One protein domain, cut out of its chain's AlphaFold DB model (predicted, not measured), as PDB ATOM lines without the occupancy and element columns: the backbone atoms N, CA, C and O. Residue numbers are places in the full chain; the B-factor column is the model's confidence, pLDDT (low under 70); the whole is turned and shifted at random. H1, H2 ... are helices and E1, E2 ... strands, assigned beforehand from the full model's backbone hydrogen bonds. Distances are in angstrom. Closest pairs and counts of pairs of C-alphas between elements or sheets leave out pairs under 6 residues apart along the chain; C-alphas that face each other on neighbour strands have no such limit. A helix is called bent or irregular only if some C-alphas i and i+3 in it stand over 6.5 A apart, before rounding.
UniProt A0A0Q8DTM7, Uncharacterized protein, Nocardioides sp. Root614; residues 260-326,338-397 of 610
ATOM      1  N   PRO A 260      11.113   6.159 -23.610       93.75
ATOM      2  CA  PRO A 260      11.234   7.615 -23.582       93.75
ATOM      3  C   PRO A 260      12.548   8.117 -22.963       93.75
ATOM      4  O   PRO A 260      13.059   9.149 -23.383       93.75
ATOM      5  N   GLY A 261      13.121   7.388 -21.996       93.50
ATOM      6  CA  GLY A 261      14.398   7.747 -21.371       93.50
ATOM      7  C   GLY A 261      15.580   7.606 -22.330       93.50
ATOM      8  O   GLY A 261      16.369   8.536 -22.472       93.50
ATOM      9  N   ALA A 262      15.655   6.477 -23.042       96.19
ATOM     10  CA  ALA A 262      16.654   6.263 -24.089       96.19
ATOM     11  C   ALA A 262      16.467   7.245 -25.246       96.19
ATOM     12  O   ALA A 262      17.444   7.790 -25.747       96.19
ATOM     13  N   SER A 263      15.217   7.517 -25.636       96.12
ATOM     14  CA  SER A 263      14.927   8.502 -26.676       96.12
ATOM     15  C   SER A 263      15.374   9.903 -26.254       96.12
ATOM     16  O   SER A 263      16.100  10.568 -26.987       96.12
ATOM     17  N   ALA A 264      15.034  10.342 -25.038       95.12
ATOM     18  CA  ALA A 264      15.499  11.620 -24.503       95.12
ATOM     19  C   ALA A 264      17.023  11.733 -24.553       95.12
ATOM     20  O   ALA A 264      17.535  12.733 -25.053       95.12
ATOM     21  N   TRP A 265      17.743  10.707 -24.091       96.00
ATOM     22  CA  TRP A 265      19.200  10.671 -24.171       96.00
ATOM     23  C   TRP A 265      19.701  10.725 -25.621       96.00
ATOM     24  O   TRP A 265      20.569  11.539 -25.922       96.00
ATOM     25  N   ALA A 266      19.128   9.940 -26.535       96.25
ATOM     26  CA  ALA A 266      19.572   9.875 -27.927       96.25
ATOM     27  C   ALA A 266      19.444  11.234 -28.640       96.25
ATOM     28  O   ALA A 266      20.296  11.608 -29.438       96.25
ATOM     29  N   PHE A 267      18.411  12.010 -28.314       95.25
ATOM     30  CA  PHE A 267      18.168  13.326 -28.909       95.25
ATOM     31  C   PHE A 267      18.798  14.506 -28.140       95.25
ATOM     32  O   PHE A 267      18.672  15.646 -28.580       95.25
ATOM     33  N   THR A 268      19.459  14.277 -26.998       92.12
ATOM     34  CA  THR A 268      20.091  15.354 -26.196       92.12
ATOM     35  C   THR A 268      21.546  15.082 -25.839       92.12
ATOM     36  O   THR A 268      22.406  15.944 -26.001       92.12
ATOM     37  N   GLY A 269      21.813  13.899 -25.290       90.44
ATOM     38  CA  GLY A 269      23.107  13.494 -24.758       90.44
ATOM     39  C   GLY A 269      23.979  12.777 -25.781       90.44
ATOM     40  O   GLY A 269      25.203  12.887 -25.707       90.44
ATOM     41  N   PHE A 270      23.376  12.071 -26.739       93.06
ATOM     42  CA  PHE A 270      24.111  11.413 -27.812       93.06
ATOM     43  C   PHE A 270      24.486  12.412 -28.911       93.06
ATOM     44  O   PHE A 270      23.629  13.100 -29.457       93.06
ATOM     45  N   GLN A 271      25.784  12.495 -29.227       93.69
ATOM     46  CA  GLN A 271      26.349  13.493 -30.149       93.69
ATOM     47  C   GLN A 271      25.880  14.927 -29.821       93.69
ATOM     48  O   GLN A 271      25.167  15.541 -30.614       93.69
ATOM     49  N   PRO A 272      26.279  15.498 -28.667       90.00
ATOM     50  CA  PRO A 272      25.773  16.795 -28.239       90.00
ATOM     51  C   PRO A 272      26.145  17.926 -29.212       90.00
ATOM     52  O   PRO A 272      27.171  17.891 -29.917       90.00
ATOM     53  N   GLY A 273      25.318  18.969 -29.187       90.69
ATOM     54  CA  GLY A 273      25.399  20.129 -30.066       90.69
ATOM     55  C   GLY A 273      24.398  20.069 -31.216       90.69
ATOM     56  O   GLY A 273      23.745  19.051 -31.459       90.69
ATOM     57  N   THR A 274      24.326  21.164 -31.964       92.44
ATOM     58  CA  THR A 274      23.481  21.272 -33.155       92.44
ATOM     59  C   THR A 274      24.277  21.246 -34.454       92.44
ATOM     60  O   THR A 274      25.419  21.706 -34.488       92.44
ATOM     61  N   GLU A 275      23.633  20.808 -35.529       94.75
ATOM     62  CA  GLU A 275      24.089  20.949 -36.909       94.75
ATOM     63  C   GLU A 275      23.143  21.891 -37.665       94.75
ATOM     64  O   GLU A 275      21.928  21.884 -37.434       94.75
ATOM     65  N   LYS A 276      23.696  22.728 -38.547       93.50
ATOM     66  CA  LYS A 276      22.883  23.613 -39.387       93.50
ATOM     67  C   LYS A 276      22.288  22.832 -40.548       93.50
ATOM     68  O   LYS A 276      22.996  22.092 -41.215       93.50
ATOM     69  N   ILE A 277      21.020  23.086 -40.842       88.88
ATOM     70  CA  ILE A 277      20.374  22.506 -42.017       88.88
ATOM     71  C   ILE A 277      20.820  23.294 -43.249       88.88
ATOM     72  O   ILE A 277      20.643  24.517 -43.311       88.88
ATOM     73  N   ASP A 278      21.395  22.589 -44.225       83.62
ATOM     74  CA  ASP A 278      21.986  23.171 -45.429       83.62
ATOM     75  C   ASP A 278      21.072  24.199 -46.111       83.62
ATOM     76  O   ASP A 278      19.935  23.920 -46.496       83.62
ATOM     77  N   GLY A 279      21.608  25.406 -46.304       82.88
ATOM     78  CA  GLY A 279      20.893  26.508 -46.948       82.88
ATOM     79  C   GLY A 279      19.928  27.276 -46.042       82.88
ATOM     80  O   GLY A 279      19.175  28.101 -46.555       82.88
ATOM     81  N   THR A 280      19.955  27.047 -44.726       84.75
ATOM     82  CA  THR A 280      19.110  27.755 -43.752       84.75
ATOM     83  C   THR A 280      19.917  28.273 -42.556       84.75
ATOM     84  O   THR A 280      21.067  27.886 -42.343       84.75
ATOM     85  N   ASP A 281      19.310  29.155 -41.756       86.69
ATOM     86  CA  ASP A 281      19.860  29.575 -40.459       86.69
ATOM     87  C   ASP A 281      19.405  28.675 -39.297       86.69
ATOM     88  O   ASP A 281      19.802  28.898 -38.152       86.69
ATOM     89  N   TYR A 282      18.609  27.643 -39.590       87.31
ATOM     90  CA  TYR A 282      18.115  26.697 -38.605       87.31
ATOM     91  C   TYR A 282      19.196  25.700 -38.201       87.31
ATOM     92  O   TYR A 282      19.950  25.197 -39.036       87.31
ATOM     93  N   ALA A 283      19.234  25.394 -36.910       89.31
ATOM     94  CA  ALA A 283      20.085  24.364 -36.343       89.31
ATOM     95  C   ALA A 283      19.213  23.360 -35.585       89.31
ATOM     96  O   ALA A 283      18.208  23.745 -34.997       89.31
ATOM     97  N   ILE A 284      19.576  22.086 -35.616       92.00
ATOM     98  CA  ILE A 284      18.893  21.011 -34.881       92.00
ATOM     99  C   ILE A 284      19.933  20.110 -34.229       92.00
ATOM    100  O   ILE A 284      21.077  20.094 -34.678       92.00
ATOM    101  N   GLY A 285      19.570  19.359 -33.192       93.25
ATOM    102  CA  GLY A 285      20.468  18.397 -32.553       93.25
ATOM    103  C   GLY A 285      21.119  17.461 -33.576       93.25
ATOM    104  O   GLY A 285      20.467  17.024 -34.524       93.25
ATOM    105  N   LYS A 286      22.410  17.143 -33.418       95.06
ATOM    106  CA  LYS A 286      23.154  16.349 -34.419       95.06
ATOM    107  C   LYS A 286      22.551  14.979 -34.684       95.06
ATOM    108  O   LYS A 286      22.556  14.534 -35.824       95.06
ATOM    109  N   PHE A 287      22.019  14.307 -33.662       95.69
ATOM    110  CA  PHE A 287      21.349  13.028 -33.883       95.69
ATOM    111  C   PHE A 287      20.065  13.200 -34.706       95.69
ATOM    112  O   PHE A 287      19.842  12.452 -35.655       95.69
ATOM    113  N   THR A 288      19.272  14.241 -34.428       95.44
ATOM    114  CA  THR A 288      18.121  14.623 -35.259       95.44
ATOM    115  C   THR A 288      18.549  14.940 -36.689       95.44
ATOM    116  O   THR A 288      17.913  14.480 -37.636       95.44
ATOM    117  N   HIS A 289      19.641  15.693 -36.852       95.25
ATOM    118  CA  HIS A 289      20.198  16.024 -38.158       95.25
ATOM    119  C   HIS A 289      20.570  14.764 -38.933       95.25
ATOM    120  O   HIS A 289      20.103  14.562 -40.052       95.25
ATOM    121  N   TYR A 290      21.324  13.877 -38.292       95.94
ATOM    122  CA  TYR A 290      21.725  12.604 -38.856       95.94
ATOM    123  C   TYR A 290      20.516  11.787 -39.330       95.94
ATOM    124  O   TYR A 290      20.457  11.415 -40.501       95.94
ATOM    125  N   LEU A 291      19.518  11.562 -38.468       95.31
ATOM    126  CA  LEU A 291      18.360  10.734 -38.821       95.31
ATOM    127  C   LEU A 291      17.523  11.334 -39.960       95.31
ATOM    128  O   LEU A 291      16.978  10.590 -40.768       95.31
ATOM    129  N   LEU A 292      17.379  12.660 -40.023       92.62
ATOM    130  CA  LEU A 292      16.474  13.304 -40.980       92.62
ATOM    131  C   LEU A 292      17.148  13.706 -42.296       92.62
ATOM    132  O   LEU A 292      16.459  13.762 -43.316       92.62
ATOM    133  N   PHE A 293      18.449  14.005 -42.285       91.69
ATOM    134  CA  PHE A 293      19.146  14.625 -43.419       91.69
ATOM    135  C   PHE A 293      20.340  13.820 -43.938       91.69
ATOM    136  O   PHE A 293      20.647  13.916 -45.126       91.69
ATOM    137  N   GLU A 294      20.994  13.011 -43.103       93.25
ATOM    138  CA  GLU A 294      22.183  12.251 -43.515       93.25
ATOM    139  C   GLU A 294      21.851  10.788 -43.817       93.25
ATOM    140  O   GLU A 294      22.267  10.249 -44.847       93.25
ATOM    141  N   HIS A 295      21.068  10.148 -42.948       94.69
ATOM    142  CA  HIS A 295      20.716   8.746 -43.078       94.69
ATOM    143  C   HIS A 295      19.649   8.526 -44.162       94.69
ATOM    144  O   HIS A 295      18.631   9.217 -44.246       94.69
ATOM    145  N   ARG A 296      19.871   7.517 -45.012       91.69
ATOM    146  CA  ARG A 296      18.999   7.193 -46.148       91.69
ATOM    147  C   ARG A 296      18.144   5.970 -45.861       91.69
ATOM    148  O   ARG A 296      18.497   4.852 -46.228       91.69
ATOM    149  N   TYR A 297      16.974   6.211 -45.286       90.94
ATOM    150  CA  TYR A 297      16.015   5.144 -45.033       90.94
ATOM    151  C   TYR A 297      15.532   4.441 -46.315       90.94
ATOM    152  O   TYR A 297      15.330   5.092 -47.347       90.94
ATOM    153  N   PRO A 298      15.232   3.130 -46.243       85.75
ATOM    154  CA  PRO A 298      14.580   2.391 -47.309       85.75
ATOM    155  C   PRO A 298      13.254   3.029 -47.718       85.75
ATOM    156  O   PRO A 298      12.349   3.242 -46.910       85.75
ATOM    157  N   GLU A 299      13.124   3.272 -49.013       80.25
ATOM    158  CA  GLU A 299      11.942   3.877 -49.610       80.25
ATOM    159  C   GLU A 299      10.965   2.801 -50.089       80.25
ATOM    160  O   GLU A 299      11.363   1.827 -50.741       80.25
ATOM    161  N   SER A 300       9.673   2.969 -49.795       77.12
ATOM    162  CA  SER A 300       8.623   2.145 -50.400       77.12
ATOM    163  C   SER A 300       8.371   2.542 -51.863       77.12
ATOM    164  O   SER A 300       8.807   3.598 -52.326       77.12
ATOM    165  N   SER A 301       7.635   1.708 -52.609       73.94
ATOM    166  CA  SER A 301       7.184   2.033 -53.976       73.94
ATOM    167  C   SER A 301       6.324   3.294 -54.044       73.94
ATOM    168  O   SER A 301       6.255   3.925 -55.096       73.94
ATOM    169  N   ASP A 302       5.697   3.652 -52.925       74.00
ATOM    170  CA  ASP A 302       4.815   4.808 -52.796       74.00
ATOM    171  C   ASP A 302       5.583   6.038 -52.280       74.00
ATOM    172  O   ASP A 302       4.988   7.034 -51.884       74.00
ATOM    173  N   PHE A 303       6.921   5.972 -52.298       70.12
ATOM    174  CA  PHE A 303       7.860   6.979 -51.801       70.12
ATOM    175  C   PHE A 303       7.783   7.260 -50.299       70.12
ATOM    176  O   PHE A 303       8.514   8.131 -49.828       70.12
ATOM    177  N   GLU A 304       6.995   6.496 -49.543       75.12
ATOM    178  CA  GLU A 304       6.903   6.590 -48.088       75.12
ATOM    179  C   GLU A 304       8.101   5.912 -47.396       75.12
ATOM    180  O   GLU A 304       8.586   4.862 -47.826       75.12
ATOM    181  N   SER A 305       8.584   6.520 -46.311       82.69
ATOM    182  CA  SER A 305       9.743   6.093 -45.532       82.69
ATOM    183  C   SER A 305       9.237   5.812 -44.147       82.69
ATOM    184  O   SER A 305       8.817   6.690 -43.388       82.69
ATOM    185  N   LEU A 306       9.298   4.535 -43.837       84.31
ATOM    186  CA  LEU A 306       8.948   4.006 -42.540       84.31
ATOM    187  C   LEU A 306       9.897   4.549 -41.472       84.31
ATOM    188  O   LEU A 306       9.464   4.852 -40.365       84.31
ATOM    189  N   GLY A 307      11.165   4.751 -41.845       88.88
ATOM    190  CA  GLY A 307      12.193   5.290 -40.962       88.88
ATOM    191  C   GLY A 307      11.907   6.709 -40.514       88.88
ATOM    192  O   GLY A 307      12.029   7.009 -39.338       88.88
ATOM    193  N   MET A 308      11.399   7.555 -41.408       88.69
ATOM    194  CA  MET A 308      11.035   8.927 -41.049       88.69
ATOM    195  C   MET A 308       9.891   8.980 -40.042       88.69
ATOM    196  O   MET A 308       9.946   9.741 -39.078       88.69
ATOM    197  N   THR A 309       8.873   8.140 -40.237       88.19
ATOM    198  CA  THR A 309       7.778   8.017 -39.270       88.19
ATOM    199  C   THR A 309       8.293   7.539 -37.917       88.19
ATOM    200  O   THR A 309       7.968   8.144 -36.900       88.19
ATOM    201  N   ALA A 310       9.137   6.502 -37.900       89.94
ATOM    202  CA  ALA A 310       9.736   5.989 -36.671       89.94
ATOM    203  C   ALA A 310      10.586   7.055 -35.957       89.94
ATOM    204  O   ALA A 310      10.433   7.245 -34.752       89.94
ATOM    205  N   THR A 311      11.400   7.813 -36.696       94.06
ATOM    206  CA  THR A 311      12.212   8.920 -36.172       94.06
ATOM    207  C   THR A 311      11.366  10.014 -35.542       94.06
ATOM    208  O   THR A 311      11.662  10.454 -34.436       94.06
ATOM    209  N   LEU A 312      10.291  10.446 -36.205       91.94
ATOM    210  CA  LEU A 312       9.420  11.495 -35.673       91.94
ATOM    211  C   LEU A 312       8.645  11.019 -34.439       91.94
ATOM    212  O   LEU A 312       8.478  11.789 -33.492       91.94
ATOM    213  N   THR A 313       8.236   9.749 -34.397       89.00
ATOM    214  CA  THR A 313       7.658   9.161 -33.182       89.00
ATOM    215  C   THR A 313       8.688   9.080 -32.053       89.00
ATOM    216  O   THR A 313       8.365   9.406 -30.911       89.00
ATOM    217  N   ALA A 314       9.930   8.683 -32.343       92.81
ATOM    218  CA  ALA A 314      10.999   8.635 -31.348       92.81
ATOM    219  C   ALA A 314      11.294  10.038 -30.795       92.81
ATOM    220  O   ALA A 314      11.329  10.217 -29.577       92.81
ATOM    221  N   LEU A 315      11.382  11.048 -31.667       93.69
ATOM    222  CA  LEU A 315      11.534  12.450 -31.279       93.69
ATOM    223  C   LEU A 315      10.372  12.909 -30.386       93.69
ATOM    224  O   LEU A 315      10.603  13.520 -29.347       93.69
ATOM    225  N   SER A 316       9.127  12.555 -30.723       90.88
ATOM    226  CA  SER A 316       7.968  12.836 -29.863       90.88
ATOM    227  C   SER A 316       8.099  12.179 -28.483       90.88
ATOM    228  O   SER A 316       7.831  12.823 -27.473       90.88
ATOM    229  N   SER A 317       8.565  10.928 -28.421       90.44
ATOM    230  CA  SER A 317       8.826  10.217 -27.159       90.44
ATOM    231  C   SER A 317       9.900  10.923 -26.312       90.44
ATOM    232  O   SER A 317       9.762  11.052 -25.095       90.44
ATOM    233  N   ALA A 318      10.940  11.468 -26.955       93.00
ATOM    234  CA  ALA A 318      11.973  12.267 -26.295       93.00
ATOM    235  C   ALA A 318      11.430  13.597 -25.738       93.00
ATOM    236  O   ALA A 318      11.798  14.004 -24.632       93.00
ATOM    237  N   ILE A 319      10.534  14.268 -26.471       91.12
ATOM    238  CA  ILE A 319       9.859  15.498 -26.020       91.12
ATOM    239  C   ILE A 319       9.037  15.224 -24.756       91.12
ATOM    240  O   ILE A 319       9.143  15.964 -23.779       91.12
ATOM    241  N   ASP A 320       8.260  14.142 -24.741       88.25
ATOM    242  CA  ASP A 320       7.430  13.789 -23.585       88.25
ATOM    243  C   ASP A 320       8.282  13.495 -22.339       88.25
ATOM    244  O   ASP A 320       7.980  13.974 -21.241       88.25
ATOM    245  N   ALA A 321       9.390  12.766 -22.504       89.81
ATOM    246  CA  ALA A 321      10.315  12.459 -21.414       89.81
ATOM    247  C   ALA A 321      11.027  13.699 -20.852       89.81
ATOM    248  O   ALA A 321      11.156  13.841 -19.634       89.81
ATOM    249  N   THR A 322      11.474  14.607 -21.722       88.69
ATOM    250  CA  THR A 322      12.198  15.821 -21.311       88.69
ATOM    251  C   THR A 322      11.274  16.850 -20.655       88.69
ATOM    252  O   THR A 322      11.634  17.427 -19.627       88.69
ATOM    253  N   ASN A 323      10.044  17.005 -21.154       85.62
ATOM    254  CA  ASN A 323       9.048  17.905 -20.566       85.62
ATOM    255  C   ASN A 323       8.539  17.433 -19.195       85.62
ATOM    256  O   ASN A 323       8.249  18.254 -18.324       85.62
ATOM    257  N   GLY A 324       8.456  16.118 -18.966       75.38
ATOM    258  CA  GLY A 324       8.033  15.556 -17.679       75.38
ATOM    259  C   GLY A 324       9.035  15.781 -16.538       75.38
ATOM    260  O   GLY A 324       8.636  15.870 -15.375       75.38
ATOM    261  N   ALA A 325      10.328  15.907 -16.851       64.88
ATOM    262  CA  ALA A 325      11.388  16.094 -15.859       64.88
ATOM    263  C   ALA A 325      11.483  17.542 -15.327       64.88
ATOM    264  O   ALA A 325      11.971  17.766 -14.215       64.88
ATOM    265  N   GLY A 326      10.996  18.526 -16.090       55.53
ATOM    266  CA  GLY A 326      11.131  19.953 -15.800       55.53
ATOM    267  C   GLY A 326       9.845  20.614 -15.310       55.53
ATOM    268  O   GLY A 326       9.259  21.429 -16.011       55.53
ATOM    269  N   GLY A 338      17.708  20.864 -27.921       88.31
ATOM    270  CA  GLY A 338      16.990  19.679 -27.447       88.31
ATOM    271  C   GLY A 338      15.768  19.289 -28.293       88.31
ATOM    272  O   GLY A 338      15.421  19.986 -29.246       88.31
ATOM    273  N   PRO A 339      15.050  18.207 -27.932       90.88
ATOM    274  CA  PRO A 339      14.009  17.598 -28.765       90.88
ATOM    275  C   PRO A 339      12.846  18.548 -29.060       90.88
ATOM    276  O   PRO A 339      12.279  18.540 -30.152       90.88
ATOM    277  N   THR A 340      12.479  19.393 -28.091       89.69
ATOM    278  CA  THR A 340      11.431  20.403 -28.280       89.69
ATOM    279  C   THR A 340      11.877  21.486 -29.255       89.69
ATOM    280  O   THR A 340      11.112  21.816 -30.160       89.69
ATOM    281  N   HIS A 341      13.104  21.994 -29.123       91.12
ATOM    282  CA  HIS A 341      13.674  22.949 -30.073       91.12
ATOM    283  C   HIS A 341      13.703  22.359 -31.487       91.12
ATOM    284  O   HIS A 341      13.167  22.963 -32.414       91.12
ATOM    285  N   ASP A 342      14.204  21.133 -31.624       90.88
ATOM    286  CA  ASP A 342      14.255  20.423 -32.899       90.88
ATOM    287  C   ASP A 342      12.863  20.274 -33.522       90.88
ATOM    288  O   ASP A 342      12.674  20.544 -34.704       90.88
ATOM    289  N   SER A 343      11.847  19.933 -32.723       89.81
ATOM    290  CA  SER A 343      10.468  19.841 -33.215       89.81
ATOM    291  C   SER A 343       9.910  21.176 -33.715       89.81
ATOM    292  O   SER A 343       9.219  21.204 -34.733       89.81
ATOM    293  N   VAL A 344      10.234  22.286 -33.042       88.44
ATOM    294  CA  VAL A 344       9.810  23.634 -33.443       88.44
ATOM    295  C   VAL A 344      10.511  24.045 -34.732       88.44
ATOM    296  O   VAL A 344       9.863  24.586 -35.627       88.44
ATOM    297  N   VAL A 345      11.803  23.745 -34.867       87.44
ATOM    298  CA  VAL A 345      12.559  23.990 -36.100       87.44
ATOM    299  C   VAL A 345      11.959  23.203 -37.265       87.44
ATOM    300  O   VAL A 345      11.691  23.780 -38.317       87.44
ATOM    301  N   LEU A 346      11.655  21.916 -37.076       87.31
ATOM    302  CA  LEU A 346      11.042  21.079 -38.112       87.31
ATOM    303  C   LEU A 346       9.632  21.549 -38.498       87.31
ATOM    304  O   LEU A 346       9.293  21.557 -39.682       87.31
ATOM    305  N   GLN A 347       8.817  21.972 -37.524       84.12
ATOM    306  CA  GLN A 347       7.511  22.582 -37.791       84.12
ATOM    307  C   GLN A 347       7.652  23.890 -38.571       84.12
ATOM    308  O   GLN A 347       6.928  24.093 -39.542       84.12
ATOM    309  N   THR A 348       8.601  24.745 -38.180       85.69
ATOM    310  CA  THR A 348       8.856  26.032 -38.838       85.69
ATOM    311  C   THR A 348       9.300  25.819 -40.281       85.69
ATOM    312  O   THR A 348       8.711  26.406 -41.179       85.69
ATOM    313  N   LEU A 349      10.233  24.898 -40.533       82.75
ATOM    314  CA  LEU A 349      10.663  24.527 -41.885       82.75
ATOM    315  C   LEU A 349       9.508  24.010 -42.749       82.75
ATOM    316  O   LEU A 349       9.364  24.401 -43.909       82.75
ATOM    317  N   ALA A 350       8.662  23.139 -42.193       79.44
ATOM    318  CA  ALA A 350       7.497  22.626 -42.906       79.44
ATOM    319  C   ALA A 350       6.477  23.738 -43.214       79.44
ATOM    320  O   ALA A 350       5.859  23.748 -44.285       79.44
ATOM    321  N   GLN A 351       6.310  24.687 -42.291       80.69
ATOM    322  CA  GLN A 351       5.378  25.797 -42.428       80.69
ATOM    323  C   GLN A 351       5.883  26.853 -43.418       80.69
ATOM    324  O   GLN A 351       5.131  27.229 -44.314       80.69
ATOM    325  N   GLU A 352       7.154  27.256 -43.335       81.81
ATOM    326  CA  GLU A 352       7.785  28.181 -44.280       81.81
ATOM    327  C   GLU A 352       7.655  27.670 -45.707       81.81
ATOM    328  O   GLU A 352       7.185  28.398 -46.568       81.81
ATOM    329  N   VAL A 353       7.939  26.395 -45.975       68.50
ATOM    330  CA  VAL A 353       7.765  25.873 -47.338       68.50
ATOM    331  C   VAL A 353       6.303  25.830 -47.768       68.50
ATOM    332  O   VAL A 353       6.005  26.030 -48.947       68.50
ATOM    333  N   THR A 354       5.368  25.633 -46.841       71.00
ATOM    334  CA  THR A 354       3.938  25.723 -47.161       71.00
ATOM    335  C   THR A 354       3.536  27.156 -47.535       71.00
ATOM    336  O   THR A 354       2.727  27.346 -48.442       71.00
ATOM    337  N   GLU A 355       4.095  28.162 -46.863       78.06
ATOM    338  CA  GLU A 355       3.753  29.576 -47.044       78.06
ATOM    339  C   GLU A 355       4.497  30.224 -48.229       78.06
ATOM    340  O   GLU A 355       3.858  30.859 -49.071       78.06
ATOM    341  N   ASP A 356       5.811  30.014 -48.347       68.31
ATOM    342  CA  ASP A 356       6.678  30.634 -49.364       68.31
ATOM    343  C   ASP A 356       6.499  30.022 -50.752       68.31
ATOM    344  O   ASP A 356       6.685  30.689 -51.770       68.31
ATOM    345  N   SER A 357       6.098  28.751 -50.824       60.44
ATOM    346  CA  SER A 357       5.907  28.104 -52.118       60.44
ATOM    347  C   SER A 357       4.712  28.693 -52.878       60.44
ATOM    348  O   SER A 357       4.685  28.651 -54.105       60.44
ATOM    349  N   GLY A 358       3.704  29.253 -52.192       60.53
ATOM    350  CA  GLY A 358       2.463  29.723 -52.827       60.53
ATOM    351  C   GLY A 358       1.742  28.638 -53.648       60.53
ATOM    352  O   GLY A 358       0.772  28.929 -54.357       60.53
ATOM    353  N   CYS A 359       2.210  27.389 -53.578       54.62
ATOM    354  CA  CYS A 359       1.753  26.303 -54.414       54.62
ATOM    355  C   CYS A 359       0.509  25.711 -53.752       54.62
ATOM    356  O   CYS A 359       0.523  25.291 -52.595       54.62
ATOM    357  N   SER A 360      -0.599  25.657 -54.491       58.09
ATOM    358  CA  SER A 360      -1.740  24.863 -54.036       58.09
ATOM    359  C   SER A 360      -1.330  23.386 -53.979       58.09
ATOM    360  O   SER A 360      -0.550  22.942 -54.823       58.09
ATOM    361  N   TRP A 361      -1.888  22.606 -53.045       56.50
ATOM    362  CA  TRP A 361      -1.656  21.156 -52.886       56.50
ATOM    363  C   TRP A 361      -2.115  20.288 -54.084       56.50
ATOM    364  O   TRP A 361      -2.347  19.088 -53.956       56.50
ATOM    365  N   ASN A 362      -2.287  20.885 -55.262       59.81
ATOM    366  CA  ASN A 362      -2.549  20.194 -56.509       59.81
ATOM    367  C   ASN A 362      -1.258  19.504 -57.007       59.81
ATOM    368  O   ASN A 362      -0.279  20.203 -57.286       59.81
ATOM    369  N   PRO A 363      -1.242  18.167 -57.193       44.00
ATOM    370  CA  PRO A 363      -0.038  17.402 -57.548       44.00
ATOM    371  C   PRO A 363       0.694  17.873 -58.816       44.00
ATOM    372  O   PRO A 363       1.885  17.621 -58.971       44.00
ATOM    373  N   ILE A 364      -0.014  18.540 -59.736       49.16
ATOM    374  CA  ILE A 364       0.537  19.012 -61.015       49.16
ATOM    375  C   ILE A 364       1.200  20.392 -60.871       49.16
ATOM    376  O   ILE A 364       2.281  20.609 -61.416       49.16
ATOM    377  N   ASP A 365       0.591  21.307 -60.113       52.97
ATOM    378  CA  ASP A 365       1.149  22.648 -59.876       52.97
ATOM    379  C   ASP A 365       2.375  22.570 -58.960       52.97
ATOM    380  O   ASP A 365       3.365  23.269 -59.160       52.97
ATOM    381  N   TYR A 366       2.347  21.624 -58.024       46.88
ATOM    382  CA  TYR A 366       3.441  21.296 -57.120       46.88
ATOM    383  C   TYR A 366       4.766  20.976 -57.836       46.88
ATOM    384  O   TYR A 366       5.839  21.374 -57.381       46.88
ATOM    385  N   TRP A 367       4.710  20.302 -58.992       47.59
ATOM    386  CA  TRP A 367       5.907  19.879 -59.727       47.59
ATOM    387  C   TRP A 367       6.624  21.030 -60.443       47.59
ATOM    388  O   TRP A 367       7.849  21.039 -60.542       47.59
ATOM    389  N   HIS A 368       5.874  22.020 -60.926       49.44
ATOM    390  CA  HIS A 368       6.430  23.169 -61.649       49.44
ATOM    391  C   HIS A 368       6.939  24.283 -60.732       49.44
ATOM    392  O   HIS A 368       7.750  25.103 -61.148       49.44
ATOM    393  N   CYS A 369       6.456  24.300 -59.497       53.84
ATOM    394  CA  CYS A 369       6.582  25.404 -58.557       53.84
ATOM    395  C   CYS A 369       7.810  25.239 -57.629       53.84
ATOM    396  O   CYS A 369       8.326  26.199 -57.073       53.84
ATOM    397  N   ALA A 370       8.358  24.027 -57.532       46.94
ATOM    398  CA  ALA A 370       9.387  23.683 -56.563       46.94
ATOM    399  C   ALA A 370      10.841  23.777 -57.083       46.94
ATOM    400  O   ALA A 370      11.713  23.116 -56.535       46.94
ATOM    401  N   VAL A 371      11.144  24.526 -58.145       50.19
ATOM    402  CA  VAL A 371      12.506  24.555 -58.739       50.19
ATOM    403  C   VAL A 371      13.431  25.617 -58.105       50.19
ATOM    404  O   VAL A 371      14.642  25.516 -58.264       50.19
ATOM    405  N   ASP A 372      12.907  26.564 -57.315       47.78
ATOM    406  CA  ASP A 372      13.660  27.769 -56.906       47.78
ATOM    407  C   ASP A 372      14.140  27.819 -55.430       47.78
ATOM    408  O   ASP A 372      14.740  28.811 -55.020       47.78
ATOM    409  N   VAL A 373      13.954  26.762 -54.626       46.53
ATOM    410  CA  VAL A 373      14.465  26.657 -53.233       46.53
ATOM    411  C   VAL A 373      15.544  25.557 -53.148       46.53
ATOM    412  O   VAL A 373      15.582  24.663 -53.991       46.53
ATOM    413  N   VAL A 374      16.462  25.630 -52.173       54.97
ATOM    414  CA  VAL A 374      17.615  24.712 -52.016       54.97
ATOM    415  C   VAL A 374      17.184  23.236 -52.095       54.97
ATOM    416  O   VAL A 374      16.312  22.781 -51.354       54.97
ATOM    417  N   GLU A 375      17.813  22.490 -53.008       59.16
ATOM    418  CA  GLU A 375      17.395  21.159 -53.482       59.16
ATOM    419  C   GLU A 375      17.228  20.116 -52.358       59.16
ATOM    420  O   GLU A 375      16.307  19.301 -52.413       59.16
ATOM    421  N   ALA A 376      18.057  20.177 -51.310       52.06
ATOM    422  CA  ALA A 376      18.039  19.233 -50.189       52.06
ATOM    423  C   ALA A 376      16.816  19.406 -49.266       52.06
ATOM    424  O   ALA A 376      16.092  18.443 -49.006       52.06
ATOM    425  N   VAL A 377      16.533  20.640 -48.835       56.56
ATOM    426  CA  VAL A 377      15.380  20.973 -47.975       56.56
ATOM    427  C   VAL A 377      14.073  20.688 -48.706       56.56
ATOM    428  O   VAL A 377      13.144  20.116 -48.140       56.56
ATOM    429  N   LEU A 378      14.019  20.991 -50.003       62.53
ATOM    430  CA  LEU A 378      12.866  20.669 -50.831       62.53
ATOM    431  C   LEU A 378      12.687  19.169 -51.042       62.53
ATOM    432  O   LEU A 378      11.552  18.708 -51.020       62.53
ATOM    433  N   HIS A 379      13.750  18.391 -51.251       64.94
ATOM    434  CA  HIS A 379      13.610  16.940 -51.393       64.94
ATOM    435  C   HIS A 379      13.074  16.313 -50.103       64.94
ATOM    436  O   HIS A 379      12.177  15.475 -50.157       64.94
ATOM    437  N   TRP A 380      13.566  16.766 -48.948       70.38
ATOM    438  CA  TRP A 380      13.091  16.317 -47.644       70.38
ATOM    439  C   TRP A 380      11.632  16.728 -47.390       70.38
ATOM    440  O   TRP A 380      10.786  15.878 -47.114       70.38
ATOM    441  N   ILE A 381      11.286  18.005 -47.585       61.91
ATOM    442  CA  ILE A 381       9.924  18.514 -47.357       61.91
ATOM    443  C   ILE A 381       8.936  17.936 -48.354       61.91
ATOM    444  O   ILE A 381       7.843  17.538 -47.949       61.91
ATOM    445  N   ARG A 382       9.316  17.822 -49.636       60.22
ATOM    446  CA  ARG A 382       8.422  17.253 -50.651       60.22
ATOM    447  C   ARG A 382       7.966  15.855 -50.297       60.22
ATOM    448  O   ARG A 382       6.910  15.414 -50.742       60.22
ATOM    449  N   ARG A 383       8.816  15.179 -49.543       64.69
ATOM    450  CA  ARG A 383       8.673  13.798 -49.186       64.69
ATOM    451  C   ARG A 383       8.032  13.608 -47.816       64.69
ATOM    452  O   ARG A 383       7.252  12.678 -47.660       64.69
ATOM    453  N   TRP A 384       8.299  14.500 -46.856       67.06
ATOM    454  CA  TRP A 384       7.967  14.275 -45.443       67.06
ATOM    455  C   TRP A 384       7.221  15.406 -44.737       67.06
ATOM    456  O   TRP A 384       6.728  15.184 -43.633       67.06
ATOM    457  N   GLY A 385       7.094  16.592 -45.338       59.72
ATOM    458  CA  GLY A 385       6.572  17.784 -44.653       59.72
ATOM    459  C   GLY A 385       5.184  17.588 -44.031       59.72
ATOM    460  O   GLY A 385       4.925  18.047 -42.923       59.72
ATOM    461  N   HIS A 386       4.311  16.826 -44.693       61.97
ATOM    462  CA  HIS A 386       2.985  16.483 -44.171       61.97
ATOM    463  C   HIS A 386       3.031  15.640 -42.896       61.97
ATOM    464  O   HIS A 386       2.300  15.901 -41.946       61.97
ATOM    465  N   LEU A 387       3.904  14.635 -42.880       61.53
ATOM    466  CA  LEU A 387       3.993  13.661 -41.801       61.53
ATOM    467  C   LEU A 387       4.595  14.295 -40.539       61.53
ATOM    468  O   LEU A 387       4.141  14.029 -39.429       61.53
ATOM    469  N   VAL A 388       5.553  15.207 -40.724       65.06
ATOM    470  CA  VAL A 388       6.135  16.039 -39.659       65.06
ATOM    471  C   VAL A 388       5.063  16.901 -38.992       65.06
ATOM    472  O   VAL A 388       4.953  16.897 -37.765       65.06
ATOM    473  N   LEU A 389       4.249  17.607 -39.785       61.88
ATOM    474  CA  LEU A 389       3.180  18.460 -39.261       61.88
ATOM    475  C   LEU A 389       2.122  17.644 -38.514       61.88
ATOM    476  O   LEU A 389       1.719  18.041 -37.423       61.88
ATOM    477  N   ASP A 390       1.703  16.500 -39.057       64.00
ATOM    478  CA  ASP A 390       0.666  15.674 -38.437       64.00
ATOM    479  C   ASP A 390       1.126  15.039 -37.115       64.00
ATOM    480  O   ASP A 390       0.351  15.023 -36.162       64.00
ATOM    481  N   ILE A 391       2.371  14.552 -37.022       62.59
ATOM    482  CA  ILE A 391       2.888  13.900 -35.805       62.59
ATOM    483  C   ILE A 391       3.251  14.932 -34.734       62.59
ATOM    484  O   ILE A 391       2.817  14.817 -33.587       62.59
ATOM    485  N   LEU A 392       4.012  15.974 -35.088       58.66
ATOM    486  CA  LEU A 392       4.517  16.927 -34.096       58.66
ATOM    487  C   LEU A 392       3.427  17.882 -33.582       58.66
ATOM    488  O   LEU A 392       3.517  18.356 -32.448       58.66
ATOM    489  N   ALA A 393       2.364  18.128 -34.357       55.50
ATOM    490  CA  ALA A 393       1.216  18.902 -33.876       55.50
ATOM    491  C   ALA A 393       0.456  18.199 -32.736       55.50
ATOM    492  O   ALA A 393      -0.240  18.867 -31.965       55.50
ATOM    493  N   VAL A 394       0.590  16.873 -32.594       54.38
ATOM    494  CA  VAL A 394       0.009  16.124 -31.470       54.38
ATOM    495  C   VAL A 394       0.774  16.410 -30.179       54.38
ATOM    496  O   VAL A 394       0.150  16.787 -29.183       54.38
ATOM    497  N   GLY A 395       2.107  16.314 -30.211       43.56
ATOM    498  CA  GLY A 395       2.969  16.517 -29.039       43.56
ATOM    499  C   GLY A 395       2.960  17.953 -28.498       43.56
ATOM    500  O   GLY A 395       2.961  18.163 -27.287       43.56
ATOM    501  N   ALA A 396       2.853  18.959 -29.372       40.47
ATOM    502  CA  ALA A 396       2.910  20.373 -28.981       40.47
ATOM    503  C   ALA A 396       1.630  20.919 -28.300       40.47
ATOM    504  O   ALA A 396       1.605  22.059 -27.835       40.47
ATOM    505  N   SER A 397       0.543  20.141 -28.229       41.91
ATOM    506  CA  SER A 397      -0.770  20.634 -27.774       41.91
ATOM    507  C   SER A 397      -0.996  20.624 -26.247       41.91
ATOM    508  O   SER A 397      -2.088  20.955 -25.778       41.91
TER     509      SER A 397
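AT A GLANCE: This is residues 260 to 326 and 338 to 397 of the 610 residues of an uncharacterized protein of Nocardioides sp. Root614 (UniProt A0A0Q8DTM7). Helices H3, H4 and H6b and the short helix H2 surround a core, with the small strand hairpin E1 E2 at the side by H2 and H4. H1 crosses H3 at one end of this body, H6a lies crosswise at the other, and H5 makes the far tip beyond it. The printed part has 127 residues with six named helices and two named strands, in the order H1 E1 E2 H2 H3 H4 H5 H6, H6 being bent into H6a and H6b; the class is mostly helix. The antiparallel sheet has the order E1 - E2. The whole is compact, with a radius of gyration of the C-alphas of 14.8 A and spans of 46 by 31 by 29 A.

HOW THE PARTS SIT: The hairpin of E1, residues 274 to 276, and E2, residues 283 to 285, is antiparallel, with N 275 and O 284 2.8 A apart and N 284 and O 275 3.0 A apart, within hydrogen-bond range. H4, residues 339 to 356, comes closest to E2 at the C-alphas of Asp 342 and Ile 284, 5.1 A apart. H2, residues 286 to 294, and H3, residues 306 to 325, form a helical hairpin at a shallow tilt of 17 degrees, closest at the C-alphas of Leu 291 and Thr 311, 6.9 A. By its hydrogen bonds H6, residues 375 to 395, was assigned as one helix, but it is bent: C-alphas 383 and 386 are 8.0 A apart, between arms H6a, 375 to 383, and H6b, 386 to 395. H6b touches H3 at a shallow tilt of 20 degrees, the same way, closest at the C-alphas of Ser 316 and Gly 395, 6.3 A. H4, with residues 343 to 350 alone, touches H6b at a steep tilt of 42 degrees, closest at the C-alphas of Gln 347 and Leu 389, 6.2 A. H1, residues 260 to 268, touches residues 314 to 322 of H3, about perpendicular at 82 degrees, closest at the C-alphas of Ala 264 and Ala 318, 4.0 A. H6a is close to but not clearly touching H4. H5, residues 363 to 369, touches no helix. Every O i to N i+4 pair is within hydrogen-bond range in H1, H2, H4 and H6a; H3 has 15 of 16, H6b 4 of 6, and H5 1 of 3, beside 2 of 4 O i to N i+3 pairs.

IN THESE COORDINATES: H1 begins at C-alpha 260 (11.234, 7.615, -23.582). H3 is 29.4 A long, H4 25.5 A and H6b 15.1 A, ending at C-alpha 395 (2.969, 16.517, -29.039).

THE WHOLE: The C-alphas of Ala 325 and His 368 are the two farthest apart, 46.6 A. Residues 327 to 337 are not printed, and C-alphas 326 and 338 are 13.0 A apart across the cut. The link from H2 to H3 is long. Mean pLDDT of the printed part is 77.3; residues 325 to 326, 353, 356 to 379 and 381 to 397 are under 70.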